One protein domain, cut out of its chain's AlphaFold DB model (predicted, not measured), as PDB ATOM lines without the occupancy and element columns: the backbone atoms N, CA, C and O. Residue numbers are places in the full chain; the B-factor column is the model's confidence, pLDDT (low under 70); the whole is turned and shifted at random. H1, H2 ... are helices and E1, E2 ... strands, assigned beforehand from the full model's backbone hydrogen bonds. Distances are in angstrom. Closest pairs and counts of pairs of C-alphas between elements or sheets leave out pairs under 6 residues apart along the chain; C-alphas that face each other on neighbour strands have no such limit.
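What this domain is: This is residues 173 to 281 of the 344 residues of an uncharacterized protein of Leptidea sinapis (UniProt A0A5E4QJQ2). A small three-stranded sheet has H2 packed over one face, two layers, while H1 and H3 lie toward opposite ends, where residues 193 to 199 and most of H3 stick out. The 109 printed residues run E1, H1, E2, H2, E3, H3, mixed in class; the sheet, E2 E1 E3, is antiparallel. The whole is loose, radius of gyration of the C-alphas 17.4 A, spanning 55 by 34 by 30 A.

Where its parts are: E1, residues 173 to 177, begins at C-alpha (174.661, 187.018, 106.241). H1 is 187 to 198, 16.4 A; E2 213 to 216; H2 220 to 236, 24.2 A; E3 257 to 260. H3, 264 to 280, 24.2 A, ends at (168.326, 212.490, 120.902).

How they stand to each other: Between the antiparallel neighbours E1 and E2, N 174 and O 215 are within hydrogen-bond range at 2.8 A, and between the antiparallel neighbours E1 and E3, N 175 and O 259 are within hydrogen-bond range at 2.8 A. H2 is on the sheet, height 9.6 A, over E1 and E3; its closest C-alphas to E3 are Leu 227 and Val 258, 7.0 A. E2, H2, E3 form a split strand-helix-strand unit, E1 between the strands, crossover right-handed. H1 and H3 are apart. In H1, H2 and H3 every O i to N i+4 pair is within range.

The domain as a whole: The printed part has no cut; links H1 to E2 and H2 to E3 are long. Residues 183 to 186, 204 to 208 and 276 to 281 have pLDDT under 70.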
ATOM      1  N   ASN A 173     175.220 186.523 107.491       97.12
ATOM      2  CA  ASN A 173     174.661 187.018 106.241       97.12
ATOM      3  C   ASN A 173     174.732 188.547 106.152       97.12
ATOM      4  O   ASN A 173     174.520 189.275 107.126       97.12
ATOM      5  N   VAL A 174     174.941 189.028 104.933       96.12
ATOM      6  CA  VAL A 174     174.888 190.442 104.560       96.12
ATOM      7  C   VAL A 174     173.832 190.635 103.489       96.12
ATOM      8  O   VAL A 174     173.711 189.826 102.572       96.12
ATOM      9  N   GLU A 175     173.083 191.723 103.604       96.25
ATOM     10  CA  GLU A 175     172.113 192.172 102.615       96.25
ATOM     11  C   GLU A 175     172.689 193.359 101.833       96.25
ATOM     12  O   GLU A 175     172.984 194.414 102.402       96.25
ATOM     13  N   ILE A 176     172.831 193.193 100.518       95.19
ATOM     14  CA  ILE A 176     173.299 194.229  99.598       95.19
ATOM     15  C   ILE A 176     172.094 194.777  98.833       95.19
ATOM     16  O   ILE A 176     171.357 194.040  98.175       95.19
ATOM     17  N   VAL A 177     171.892 196.086  98.933       93.50
ATOM     18  CA  VAL A 177     170.727 196.806  98.412       93.50
ATOM     19  C   VAL A 177     171.183 197.858  97.407       93.50
ATOM     20  O   VAL A 177     172.193 198.527  97.618       93.50
ATOM     21  N   GLY A 178     170.406 198.054  96.342       88.00
ATOM     22  CA  GLY A 178     170.648 199.121  95.363       88.00
ATOM     23  C   GLY A 178     171.558 198.730  94.197       88.00
ATOM     24  O   GLY A 178     171.970 199.606  93.438       88.00
ATOM     25  N   VAL A 179     171.839 197.434  94.033       88.75
ATOM     26  CA  VAL A 179     172.519 196.895  92.847       88.75
ATOM     27  C   VAL A 179     171.527 196.879  91.675       88.75
ATOM     28  O   VAL A 179     170.492 196.212  91.777       88.75
ATOM     29  N   PRO A 180     171.776 197.626  90.582       85.25
ATOM     30  CA  PRO A 180     170.910 197.600  89.408       85.25
ATOM     31  C   PRO A 180     170.878 196.205  88.781       85.25
ATOM     32  O   PRO A 180     171.923 195.587  88.600       85.25
ATOM     33  N   GLN A 181     169.692 195.725  88.408       77.81
ATOM     34  CA  GLN A 181     169.569 194.490  87.634       77.81
ATOM     35  C   GLN A 181     169.849 194.777  86.164       77.81
ATOM     36  O   GLN A 181     169.195 195.630  85.555       77.81
ATOM     37  N   HIS A 182     170.807 194.058  85.585       72.12
ATOM     38  CA  HIS A 182     171.092 194.151  84.158       72.12
ATOM     39  C   HIS A 182     170.227 193.178  83.361       72.12
ATOM     40  O   HIS A 182     169.921 192.080  83.820       72.12
ATOM     41  N   ARG A 183     169.875 193.540  82.121       62.91
ATOM     42  CA  ARG A 183     169.049 192.681  81.243       62.91
ATOM     43  C   ARG A 183     169.724 191.352  80.896       62.91
ATOM     44  O   ARG A 183     169.045 190.403  80.515       62.91
ATOM     45  N   ILE A 184     171.049 191.297  80.994       66.19
ATOM     46  CA  ILE A 184     171.844 190.100  80.706       66.19
ATOM     47  C   ILE A 184     171.820 189.138  81.910       66.19
ATOM     48  O   ILE A 184     171.802 187.923  81.728       66.19
ATOM     49  N   GLU A 185     171.688 189.658  83.133       65.94
ATOM     50  CA  GLU A 185     171.574 188.879  84.369       65.94
ATOM     51  C   GLU A 185     170.103 188.522  84.654       65.94
ATOM     52  O   GLU A 185     169.459 189.007  85.585       65.94
ATOM     53  N   ASN A 186     169.522 187.664  83.815       66.69
ATOM     54  CA  ASN A 186     168.152 187.199  84.022       66.69
ATOM     55  C   ASN A 186     168.107 186.078  85.070       66.69
ATOM     56  O   ASN A 186     167.963 184.901  84.741       66.69
ATOM     57  N   THR A 187     168.158 186.446  86.349       73.62
ATOM     58  CA  THR A 187     167.847 185.530  87.465       73.62
ATOM     59  C   THR A 187     166.493 184.840  87.272       73.62
ATOM     60  O   THR A 187     166.372 183.654  87.558       73.62
ATOM     61  N   ASN A 188     165.509 185.530  86.679       75.75
ATOM     62  CA  ASN A 188     164.232 184.925  86.284       75.75
ATOM     63  C   ASN A 188     164.420 183.782  85.277       75.75
ATOM     64  O   ASN A 188     163.834 182.731  85.474       75.75
ATOM     65  N   LYS A 189     165.297 183.923  84.271       78.88
ATOM     66  CA  LYS A 189     165.581 182.844  83.307       78.88
ATOM     67  C   LYS A 189     166.279 181.652  83.954       78.88
ATOM     68  O   LYS A 189     166.045 180.521  83.547       78.88
ATOM     69  N   ILE A 190     167.157 181.881  84.934       81.31
ATOM     70  CA  ILE A 190     167.773 180.783  85.700       81.31
ATOM     71  C   ILE A 190     166.686 180.030  86.468       81.31
ATOM     72  O   ILE A 190     166.629 178.807  86.405       81.31
ATOM     73  N   ILE A 191     165.787 180.759  87.132       82.00
ATOM     74  CA  ILE A 191     164.665 180.172  87.864       82.00
ATOM     75  C   ILE A 191     163.708 179.442  86.909       82.00
ATOM     76  O   ILE A 191     163.354 178.306  87.184       82.00
ATOM     77  N   GLU A 192     163.355 180.025  85.762       83.94
ATOM     78  CA  GLU A 192     162.530 179.392  84.722       83.94
ATOM     79  C   GLU A 192     163.162 178.100  84.195       83.94
ATOM     80  O   GLU A 192     162.468 177.098  84.021       83.94
ATOM     81  N   LYS A 193     164.486 178.085  83.984       85.69
ATOM     82  CA  LYS A 193     165.216 176.866  83.614       85.69
ATOM     83  C   LYS A 193     165.136 175.811  84.713       85.69
ATOM     84  O   LYS A 193     164.867 174.657  84.402       85.69
ATOM     85  N   ILE A 194     165.326 176.193  85.976       86.94
ATOM     86  CA  ILE A 194     165.191 175.271  87.114       86.94
ATOM     87  C   ILE A 194     163.766 174.715  87.168       86.94
ATOM     88  O   ILE A 194     163.602 173.506  87.208       86.94
ATOM     89  N   CYS A 195     162.752 175.575  87.086       89.31
ATOM     90  CA  CYS A 195     161.337 175.212  87.026       89.31
ATOM     91  C   CYS A 195     161.028 174.228  85.894       89.31
ATOM     92  O   CYS A 195     160.316 173.249  86.101       89.31
ATOM     93  N   SER A 196     161.609 174.456  84.716       90.12
ATOM     94  CA  SER A 196     161.459 173.564  83.564       90.12
ATOM     95  C   SER A 196     162.084 172.191  83.827       90.12
ATOM     96  O   SER A 196     161.481 171.176  83.503       90.12
ATOM     97  N   VAL A 197     163.270 172.152  84.445       93.94
ATOM     98  CA  VAL A 197     163.965 170.901  84.797       93.94
ATOM     99  C   VAL A 197     163.248 170.147  85.921       93.94
ATOM    100  O   VAL A 197     163.202 168.922  85.899       93.94
ATOM    101  N   THR A 198     162.682 170.852  86.902       93.19
ATOM    102  CA  THR A 198     162.016 170.244  88.066       93.19
ATOM    103  C   THR A 198     160.524 169.980  87.858       93.19
ATOM    104  O   THR A 198     159.896 169.374  88.724       93.19
ATOM    105  N   GLY A 199     159.937 170.438  86.747       90.12
ATOM    106  CA  GLY A 199     158.498 170.343  86.478       90.12
ATOM    107  C   GLY A 199     157.630 171.273  87.338       90.12
ATOM    108  O   GLY A 199     156.414 171.101  87.401       90.12
ATOM    109  N   PHE A 200     158.229 172.254  88.019       88.56
ATOM    110  CA  PHE A 200     157.517 173.185  88.894       88.56
ATOM    111  C   PHE A 200     157.022 174.412  88.116       88.56
ATOM    112  O   PHE A 200     157.814 175.113  87.492       88.56
ATOM    113  N   ASN A 201     155.726 174.728  88.190       84.44
ATOM    114  CA  ASN A 201     155.163 175.916  87.543       84.44
ATOM    115  C   ASN A 201     155.250 177.142  88.470       84.44
ATOM    116  O   ASN A 201     154.621 177.178  89.529       84.44
ATOM    117  N   LEU A 202     156.023 178.157  88.067       80.31
ATOM    118  CA  LEU A 202     156.180 179.401  88.816       80.31
ATOM    119  C   LEU A 202     155.309 180.524  88.232       80.31
ATOM    120  O   LEU A 202     155.524 180.976  87.109       80.31
ATOM    121  N   SER A 203     154.401 181.070  89.044       74.69
ATOM    122  CA  SER A 203     153.681 182.305  88.711       74.69
ATOM    123  C   SER A 203     154.579 183.521  88.982       74.69
ATOM    124  O   SER A 203     154.717 183.959  90.126       74.69
ATOM    125  N   ASN A 204     155.204 184.077  87.942       65.38
ATOM    126  CA  ASN A 204     156.094 185.234  88.077       65.38
ATOM    127  C   ASN A 204     155.309 186.502  88.473       65.38
ATOM    128  O   ASN A 204     154.314 186.853  87.840       65.38
ATOM    129  N   ARG A 205     155.761 187.216  89.513       62.44
ATOM    130  CA  ARG A 205     155.305 188.583  89.824       62.44
ATOM    131  C   ARG A 205     156.453 189.544  89.556       62.44
ATOM    132  O   ARG A 205     157.369 189.657  90.372       62.44
ATOM    133  N   ASP A 206     156.399 190.244  88.431       63.12
ATOM    134  CA  ASP A 206     157.418 191.234  88.093       63.12
ATOM    135  C   ASP A 206     157.375 192.410  89.073       63.12
ATOM    136  O   ASP A 206     156.418 193.184  89.143       63.12
ATOM    137  N   SER A 207     158.440 192.544  89.860       66.75
ATOM    138  CA  SER A 207     158.648 193.687  90.744       66.75
ATOM    139  C   SER A 207     159.534 194.712  90.047       66.75
ATOM    140  O   SER A 207     160.651 194.403  89.652       66.75
ATOM    141  N   LYS A 208     159.071 195.966  89.950       69.50
ATOM    142  CA  LYS A 208     159.841 197.076  89.347       69.50
ATOM    143  C   LYS A 208     161.074 197.494  90.165       69.50
ATOM    144  O   LYS A 208     161.875 198.293  89.692       69.50
ATOM    145  N   LYS A 209     161.209 197.014  91.409       72.75
ATOM    146  CA  LYS A 209     162.352 197.311  92.283       72.75
ATOM    147  C   LYS A 209     163.418 196.219  92.146       72.75
ATOM    148  O   LYS A 209     163.052 195.043  92.179       72.75
ATOM    149  N   PRO A 210     164.711 196.581  92.060       78.00
ATOM    150  CA  PRO A 210     165.785 195.597  92.051       78.00
ATOM    151  C   PRO A 210     165.759 194.769  93.343       78.00
ATOM    152  O   PRO A 210     165.549 195.304  94.434       78.00
ATOM    153  N   ARG A 211     165.939 193.454  93.202       84.94
ATOM    154  CA  ARG A 211     166.014 192.505  94.323       84.94
ATOM    155  C   ARG A 211     167.294 192.724  95.128       84.94
ATOM    156  O   ARG A 211     168.345 192.999  94.556       84.94
ATOM    157  N   ASN A 212     167.201 192.552  96.444       90.38
ATOM    158  CA  ASN A 212     168.363 192.579  97.326       90.38
ATOM    159  C   ASN A 212     169.185 191.300  97.135       90.38
ATOM    160  O   ASN A 212     168.615 190.218  96.979       90.38
ATOM    161  N   LEU A 213     170.507 191.421  97.192       91.25
ATOM    162  CA  LEU A 213     171.405 190.270  97.201       91.25
ATOM    163  C   LEU A 213     171.693 189.877  98.647       91.25
ATOM    164  O   LEU A 213     171.926 190.741  99.492       91.25
ATOM    165  N   VAL A 214     171.699 188.577  98.928       94.81
ATOM    166  CA  VAL A 214     172.121 188.045 100.227       94.81
ATOM    167  C   VAL A 214     173.408 187.267 100.024       94.81
ATOM    168  O   VAL A 214     173.445 186.332  99.229       94.81
ATOM    169  N   CYS A 215     174.455 187.655 100.747       95.31
ATOM    170  CA  CYS A 215     175.735 186.957 100.760       95.31
ATOM    171  C   CYS A 215     175.940 186.315 102.133       95.31
ATOM    172  O   CYS A 215     175.847 187.008 103.148       95.31
ATOM    173  N   GLN A 216     176.202 185.009 102.164       97.00
ATOM    174  CA  GLN A 216     176.522 184.274 103.384       97.00
ATOM    175  C   GLN A 216     178.036 184.117 103.515       97.00
ATOM    176  O   GLN A 216     178.691 183.551 102.643       97.00
ATOM    177  N   PHE A 217     178.582 184.600 104.626       95.00
ATOM    178  CA  PHE A 217     179.988 184.437 104.975       95.00
ATOM    179  C   PHE A 217     180.208 183.159 105.799       95.00
ATOM    180  O   PHE A 217     179.272 182.682 106.453       95.00
ATOM    181  N   PRO A 218     181.449 182.633 105.846       95.62
ATOM    182  CA  PRO A 218     181.772 181.430 106.616       95.62
ATOM    183  C   PRO A 218     181.448 181.550 108.108       95.62
ATOM    184  O   PRO A 218     181.072 180.579 108.753       95.62
ATOM    185  N   ASN A 219     181.598 182.748 108.673       88.81
ATOM    186  CA  ASN A 219     181.291 183.023 110.069       88.81
ATOM    187  C   ASN A 219     180.974 184.513 110.278       88.81
ATOM    188  O   ASN A 219     181.177 185.351 109.394       88.81
ATOM    189  N   LYS A 220     180.469 184.836 111.474       86.12
ATOM    190  CA  LYS A 220     180.119 186.206 111.871       86.12
ATOM    191  C   LYS A 220     181.329 187.150 111.837       86.12
ATOM    192  O   LYS A 220     181.190 188.287 111.411       86.12
ATOM    193  N   PHE A 221     182.512 186.674 112.225       86.62
ATOM    194  CA  PHE A 221     183.724 187.493 112.284       86.62
ATOM    195  C   PHE A 221     184.133 188.033 110.906       86.62
ATOM    196  O   PHE A 221     184.350 189.233 110.746       86.62
ATOM    197  N   VAL A 222     184.163 187.175 109.879       90.88
ATOM    198  CA  VAL A 222     184.466 187.598 108.498       90.88
ATOM    199  C   VAL A 222     183.401 188.568 107.984       90.88
ATOM    200  O   VAL A 222     183.732 189.579 107.363       90.88
ATOM    201  N   ARG A 223     182.126 188.300 108.293       93.12
ATOM    202  CA  ARG A 223     181.016 189.197 107.963       93.12
ATOM    203  C   ARG A 223     181.201 190.588 108.579       93.12
ATOM    204  O   ARG A 223     181.017 191.587 107.886       93.12
ATOM    205  N   ASP A 224     181.552 190.662 109.860       80.94
ATOM    206  CA  ASP A 224     181.708 191.928 110.585       80.94
ATOM    207  C   ASP A 224     182.910 192.725 110.070       80.94
ATOM    208  O   ASP A 224     182.798 193.935 109.860       80.94
ATOM    209  N   ASN A 225     184.018 192.049 109.751       88.06
ATOM    210  CA  ASN A 225     185.173 192.679 109.108       88.06
ATOM    211  C   ASN A 225     184.813 193.268 107.737       88.06
ATOM    212  O   ASN A 225     185.214 194.390 107.422       88.06
ATOM    213  N   PHE A 226     184.019 192.550 106.936       92.62
ATOM    214  CA  PHE A 226     183.537 193.055 105.650       92.62
ATOM    215  C   PHE A 226     182.647 194.297 105.818       92.62
ATOM    216  O   PHE A 226     182.860 195.308 105.144       92.62
ATOM    217  N   LEU A 227     181.691 194.268 106.756       84.56
ATOM    218  CA  LEU A 227     180.853 195.431 107.067       84.56
ATOM    219  C   LEU A 227     181.693 196.629 107.535       84.56
ATOM    220  O   LEU A 227     181.484 197.749 107.062       84.56
ATOM    221  N   ALA A 228     182.669 196.403 108.417       85.31
ATOM    222  CA  ALA A 228     183.573 197.439 108.905       85.31
ATOM    223  C   ALA A 228     184.404 198.056 107.771       85.31
ATOM    224  O   ALA A 228     184.526 199.281 107.706       85.31
ATOM    225  N   ALA A 229     184.911 197.241 106.841       90.44
ATOM    226  CA  ALA A 229     185.642 197.719 105.671       90.44
ATOM    227  C   ALA A 229     184.781 198.646 104.798       90.44
ATOM    228  O   ALA A 229     185.225 199.738 104.438       90.44
ATOM    229  N   VAL A 230     183.523 198.274 104.529       91.62
ATOM    230  CA  VAL A 230     182.583 199.115 103.762       91.62
ATOM    231  C   VAL A 230     182.255 200.417 104.501       91.62
ATOM    232  O   VAL A 230     182.211 201.491 103.893       91.62
ATOM    233  N   ILE A 231     182.040 200.354 105.818       86.62
ATOM    234  CA  ILE A 231     181.798 201.543 106.647       86.62
ATOM    235  C   ILE A 231     183.011 202.479 106.603       86.62
ATOM    236  O   ILE A 231     182.843 203.682 106.399       86.62
ATOM    237  N   ASN A 232     184.219 201.942 106.773       88.88
ATOM    238  CA  ASN A 232     185.458 202.718 106.758       88.88
ATOM    239  C   ASN A 232     185.695 203.359 105.393       88.88
ATOM    240  O   ASN A 232     185.964 204.557 105.339       88.88
ATOM    241  N   TYR A 233     185.478 202.619 104.303       94.12
ATOM    242  CA  TYR A 233     185.529 203.160 102.946       94.12
ATOM    243  C   TYR A 233     184.589 204.362 102.770       94.12
ATOM    244  O   TYR A 233     185.008 205.424 102.319       94.12
ATOM    245  N   ASN A 234     183.327 204.235 103.192       91.38
ATOM    246  CA  ASN A 234     182.340 205.313 103.071       91.38
ATOM    247  C   ASN A 234     182.623 206.517 103.988       91.38
ATOM    248  O   ASN A 234     182.150 207.623 103.707       91.38
ATOM    249  N   LYS A 235     183.351 206.317 105.095       88.88
ATOM    250  CA  LYS A 235     183.808 207.398 105.983       88.88
ATOM    251  C   LYS A 235     184.977 208.172 105.376       88.88
ATOM    252  O   LYS A 235     184.987 209.397 105.486       88.88
ATOM    253  N   THR A 236     185.927 207.473 104.754       93.38
ATOM    254  CA  THR A 236     187.098 208.087 104.108       93.38
ATOM    255  C   THR A 236     186.742 208.732 102.767       93.38
ATOM    256  O   THR A 236     187.292 209.776 102.437       93.38
ATOM    257  N   HIS A 237     185.752 208.199 102.044       94.00
ATOM    258  CA  HIS A 237     185.309 208.696 100.736       94.00
ATOM    259  C   HIS A 237     183.921 209.348 100.816       94.00
ATOM    260  O   HIS A 237     182.936 208.827 100.290       94.00
ATOM    261  N   LYS A 238     183.817 210.507 101.483       92.75
ATOM    262  CA  LYS A 238     182.520 211.186 101.694       92.75
ATOM    263  C   LYS A 238     181.817 211.585 100.392       92.75
ATOM    264  O   LYS A 238     180.592 211.491 100.333       92.75
ATOM    265  N   GLU A 239     182.583 211.998  99.385       91.62
ATOM    266  CA  GLU A 239     182.076 212.459  98.083       91.62
ATOM    267  C   GLU A 239     181.839 211.308  97.099       91.62
ATOM    268  O   GLU A 239     180.932 211.369  96.274       91.62
ATOM    269  N   LYS A 240     182.610 210.221  97.223       92.19
ATOM    270  CA  LYS A 240     182.555 209.059  96.328       92.19
ATOM    271  C   LYS A 240     182.297 207.772  97.108       92.19
ATOM    272  O   LYS A 240     183.121 206.863  97.145       92.19
ATOM    273  N   LYS A 241     181.134 207.721  97.760       94.81
ATOM    274  CA  LYS A 241     180.673 206.536  98.496       94.81
ATOM    275  C   LYS A 241     180.440 205.346  97.564       94.81
ATOM    276  O   LYS A 241     180.286 205.506  96.348       94.81
ATOM    277  N   LEU A 242     180.368 204.157  98.160       95.19
ATOM    278  CA  LEU A 242     180.097 202.906  97.458       95.19
ATOM    279  C   LEU A 242     178.850 203.030  96.560       95.19
ATOM    280  O   LEU A 242     177.757 203.377  97.014       95.19
ATOM    281  N   SER A 243     179.032 202.772  95.268       94.69
ATOM    282  CA  SER A 243     178.021 202.981  94.229       94.69
ATOM    283  C   SER A 243     178.222 202.014  93.065       94.69
ATOM    284  O   SER A 243     179.284 201.405  92.936       94.69
ATOM    285  N   SER A 244     177.207 201.870  92.212       92.19
ATOM    286  CA  SER A 244     177.217 200.947  91.068       92.19
ATOM    287  C   SER A 244     178.382 201.197  90.102       92.19
ATOM    288  O   SER A 244     178.939 200.241  89.565       92.19
ATOM    289  N   SER A 245     178.819 202.450  89.941       91.75
ATOM    290  CA  SER A 245     179.960 202.804  89.088       91.75
ATOM    291  C   SER A 245     181.284 202.239  89.601       91.75
ATOM    292  O   SER A 245     182.089 201.756  88.809       91.75
ATOM    293  N   LEU A 246     181.500 202.238  90.922       91.94
ATOM    294  CA  LEU A 246     182.685 201.644  91.553       91.94
ATOM    295  C   LEU A 246     182.712 200.116  91.427       91.94
ATOM    296  O   LEU A 246     183.778 199.517  91.519       91.94
ATOM    297  N   LEU A 247     181.553 199.497  91.200       89.38
ATOM    298  CA  LEU A 247     181.422 198.064  90.943       89.38
ATOM    299  C   LEU A 247     181.579 197.713  89.453       89.38
ATOM    300  O   LEU A 247     181.387 196.561  89.080       89.38
ATOM    301  N   GLY A 248     181.882 198.694  88.594       86.31
ATOM    302  CA  GLY A 248     181.997 198.490  87.148       86.31
ATOM    303  C   GLY A 248     180.658 198.234  86.449       86.31
ATOM    304  O   GLY A 248     180.639 197.771  85.311       86.31
ATOM    305  N   ILE A 249     179.529 198.528  87.101       85.62
ATOM    306  CA  ILE A 249     178.200 198.299  86.528       85.62
ATOM    307  C   ILE A 249     177.854 199.465  85.601       85.62
ATOM    308  O   ILE A 249     177.717 200.609  86.039       85.62
ATOM    309  N   SER A 250     177.679 199.170  84.313       83.75
ATOM    310  CA  SER A 250     177.259 200.163  83.322       83.75
ATOM    311  C   SER A 250     175.811 200.603  83.547       83.75
ATOM    312  O   SER A 250     174.921 199.765  83.707       83.75
ATOM    313  N   GLY A 251     175.563 201.912  83.483       84.56
ATOM    314  CA  GLY A 251     174.235 202.511  83.622       84.56
ATOM    315  C   GLY A 251     174.232 203.715  84.567       84.56
ATOM    316  O   GLY A 251     175.295 204.258  84.876       84.56
ATOM    317  N   PRO A 252     173.046 204.148  85.032       86.75
ATOM    318  CA  PRO A 252     172.933 205.202  86.030       86.75
ATOM    319  C   PRO A 252     173.691 204.846  87.312       86.75
ATOM    320  O   PRO A 252     173.596 203.726  87.822       86.75
ATOM    321  N   VAL A 253     174.423 205.821  87.854       90.38
ATOM    322  CA  VAL A 253     175.134 205.655  89.122       90.38
ATOM    323  C   VAL A 253     174.114 205.622  90.255       90.38
ATOM    324  O   VAL A 253     173.456 206.621  90.539       90.38
ATOM    325  N   THR A 254     173.982 204.472  90.911       91.38
ATOM    326  CA  THR A 254     173.114 204.284  92.074       91.38
ATOM    327  C   THR A 254     173.957 204.002  93.311       91.38
ATOM    328  O   THR A 254     174.981 203.317  93.220       91.38
ATOM    329  N   PRO A 255     173.567 204.514  94.488       93.44
ATOM    330  CA  PRO A 255     174.234 204.150  95.728       93.44
ATOM    331  C   PRO A 255     173.999 202.668  96.036       93.44
ATOM    332  O   PRO A 255     172.886 202.161  95.874       93.44
ATOM    333  N   VAL A 256     175.045 201.989  96.507       94.50
ATOM    334  CA  VAL A 256     174.978 200.584  96.923       94.50
ATOM    335  C   VAL A 256     175.183 200.517  98.428       94.50
ATOM    336  O   VAL A 256     176.177 201.008  98.963       94.50
ATOM    337  N   TYR A 257     174.226 199.905  99.117       94.75
ATOM    338  CA  TYR A 257     174.227 199.786 100.568       94.75
ATOM    339  C   TYR A 257     174.493 198.348 100.972       94.75
ATOM    340  O   TYR A 257     173.854 197.427 100.474       94.75
ATOM    341  N   VAL A 258     175.402 198.175 101.923       95.06
ATOM    342  CA  VAL A 258     175.743 196.881 102.505       95.06
ATOM    343  C   VAL A 258     175.293 196.912 103.957       95.06
ATOM    344  O   VAL A 258     175.763 197.744 104.733       95.06
ATOM    345  N   ASN A 259     174.346 196.049 104.309       92.69
ATOM    346  CA  ASN A 259     173.738 196.000 105.633       92.69
ATOM    347  C   ASN A 259     173.871 194.602 106.238       92.69
ATOM    348  O   ASN A 259     173.944 193.603 105.528       92.69
ATOM    349  N   GLU A 260     173.822 194.517 107.563       91.12
ATOM    350  CA  GLU A 260     173.602 193.242 108.240       91.12
ATOM    351  C   GLU A 260     172.227 192.663 107.870       91.12
ATOM    352  O   GLU A 260     171.220 193.381 107.819       91.12
ATOM    353  N   HIS A 261     172.166 191.350 107.641       94.62
ATOM    354  CA  HIS A 261     170.904 190.677 107.365       94.62
ATOM    355  C   HIS A 261     170.132 190.409 108.670       94.62
ATOM    356  O   HIS A 261     170.283 189.385 109.336       94.62
ATOM    357  N   LEU A 262     169.264 191.350 109.032       90.31
ATOM    358  CA  LEU A 262     168.404 191.256 110.214       90.31
ATOM    359  C   LEU A 262     167.032 190.634 109.902       90.31
ATOM    360  O   LEU A 262     166.539 190.729 108.774       90.31
ATOM    361  N   THR A 263     166.377 190.055 110.911       89.19
ATOM    362  CA  THR A 263     164.946 189.697 110.833       89.19
ATOM    363  C   THR A 263     164.080 190.942 110.639       89.19
ATOM    364  O   THR A 263     164.495 192.066 110.927       89.19
ATOM    365  N   ARG A 264     162.841 190.768 110.164       88.75
ATOM    366  CA  ARG A 264     161.913 191.889 109.935       88.75
ATOM    367  C   ARG A 264     161.716 192.739 111.195       88.75
ATOM    368  O   ARG A 264     161.833 193.960 111.116       88.75
ATOM    369  N   THR A 265     161.472 192.097 112.334       84.81
ATOM    370  CA  THR A 265     161.309 192.762 113.634       84.81
ATOM    371  C   THR A 265     162.554 193.566 113.996       84.81
ATOM    372  O   THR A 265     162.454 194.753 114.297       84.81
ATOM    373  N   ASN A 266     163.742 192.973 113.844       84.44
ATOM    374  CA  ASN A 266     165.005 193.653 114.129       84.44
ATOM    375  C   ASN A 266     165.303 194.801 113.154       84.44
ATOM    376  O   ASN A 266     165.858 195.813 113.579       84.44
ATOM    377  N   LYS A 267     164.909 194.699 111.874       85.81
ATOM    378  CA  LYS A 267     165.015 195.803 110.900       85.81
ATOM    379  C   LYS A 267     164.145 196.992 111.305       85.81
ATOM    380  O   LYS A 267     164.628 198.123 111.260       85.81
ATOM    381  N   ILE A 268     162.893 196.739 111.698       85.88
ATOM    382  CA  ILE A 268     161.969 197.783 112.172       85.88
ATOM    383  C   ILE A 268     162.536 198.424 113.436       85.88
ATOM    384  O   ILE A 268     162.734 199.636 113.456       85.88
ATOM    385  N   LEU A 269     162.892 197.611 114.434       81.50
ATOM    386  CA  LEU A 269     163.479 198.089 115.684       81.50
ATOM    387  C   LEU A 269     164.719 198.947 115.417       81.50
ATOM    388  O   LEU A 269     164.803 200.071 115.890       81.50
ATOM    389  N   HIS A 270     165.651 198.469 114.592       77.50
ATOM    390  CA  HIS A 270     166.853 199.217 114.233       77.50
ATOM    391  C   HIS A 270     166.544 200.542 113.514       77.50
ATOM    392  O   HIS A 270     167.203 201.554 113.761       77.50
ATOM    393  N   ALA A 271     165.544 200.569 112.630       80.31
ATOM    394  CA  ALA A 271     165.120 201.798 111.968       80.31
ATOM    395  C   ALA A 271     164.532 202.810 112.964       80.31
ATOM    396  O   ALA A 271     164.937 203.974 112.940       80.31
ATOM    397  N   GLU A 272     163.640 202.367 113.850       75.50
ATOM    398  CA  GLU A 272     163.028 203.216 114.877       75.50
ATOM    399  C   GLU A 272     164.061 203.717 115.896       75.50
ATOM    400  O   GLU A 272     164.107 204.915 116.184       75.50
ATOM    401  N   THR A 273     164.981 202.856 116.346       72.25
ATOM    402  CA  THR A 273     166.102 203.259 117.209       72.25
ATOM    403  C   THR A 273     166.951 204.337 116.539       72.25
ATOM    404  O   THR A 273     167.243 205.348 117.163       72.25
ATOM    405  N   ARG A 274     167.299 204.205 115.249       70.38
ATOM    406  CA  ARG A 274     168.079 205.246 114.547       70.38
ATOM    407  C   ARG A 274     167.330 206.567 114.405       70.38
ATOM    408  O   ARG A 274     167.957 207.618 114.517       70.38
ATOM    409  N   LYS A 275     166.016 206.539 114.159       75.94
ATOM    410  CA  LYS A 275     165.197 207.763 114.113       75.94
ATOM    411  C   LYS A 275     165.233 208.482 115.462       75.94
ATOM    412  O   LYS A 275     165.491 209.682 115.495       75.94
ATOM    413  N   ARG A 276     165.057 207.735 116.558       69.50
ATOM    414  CA  ARG A 276     165.076 208.280 117.923       69.50
ATOM    415  C   ARG A 276     166.474 208.696 118.388       69.50
ATOM    416  O   ARG A 276     166.625 209.693 119.080       69.50
ATOM    417  N   ALA A 277     167.519 207.996 117.963       60.72
ATOM    418  CA  ALA A 277     168.900 208.398 118.214       60.72
ATOM    419  C   ALA A 277     169.264 209.677 117.444       60.72
ATOM    420  O   ALA A 277     169.971 210.528 117.969       60.72
ATOM    421  N   LYS A 278     168.750 209.862 116.221       64.75
ATOM    422  CA  LYS A 278     168.950 211.102 115.458       64.75
ATOM    423  C   LYS A 278     168.244 212.301 116.102       64.75
ATOM    424  O   LYS A 278     168.754 213.409 115.984       64.75
ATOM    425  N   SER A 279     167.117 212.087 116.784       65.56
ATOM    426  CA  SER A 279     166.464 213.142 117.564       65.56
ATOM    427  C   SER A 279     167.144 213.408 118.915       65.56
ATOM    428  O   SER A 279     167.053 214.531 119.393       65.56
ATOM    429  N   ASN A 280     167.838 212.419 119.509       59.28
ATOM    430  CA  ASN A 280     168.326 212.490 120.902       59.28
ATOM    431  C   ASN A 280     169.862 212.391 121.096       59.28
ATOM    432  O   ASN A 280     170.336 212.506 122.219       59.28
ATOM    433  N   GLY A 281     170.663 212.199 120.044       55.94
ATOM    434  CA  GLY A 281     172.104 212.486 120.033       55.94
ATOM    435  C   GLY A 281     173.075 211.610 120.853       55.94
ATOM    436  O   GLY A 281     174.166 212.102 121.129       55.94
TER     437      GLY A 281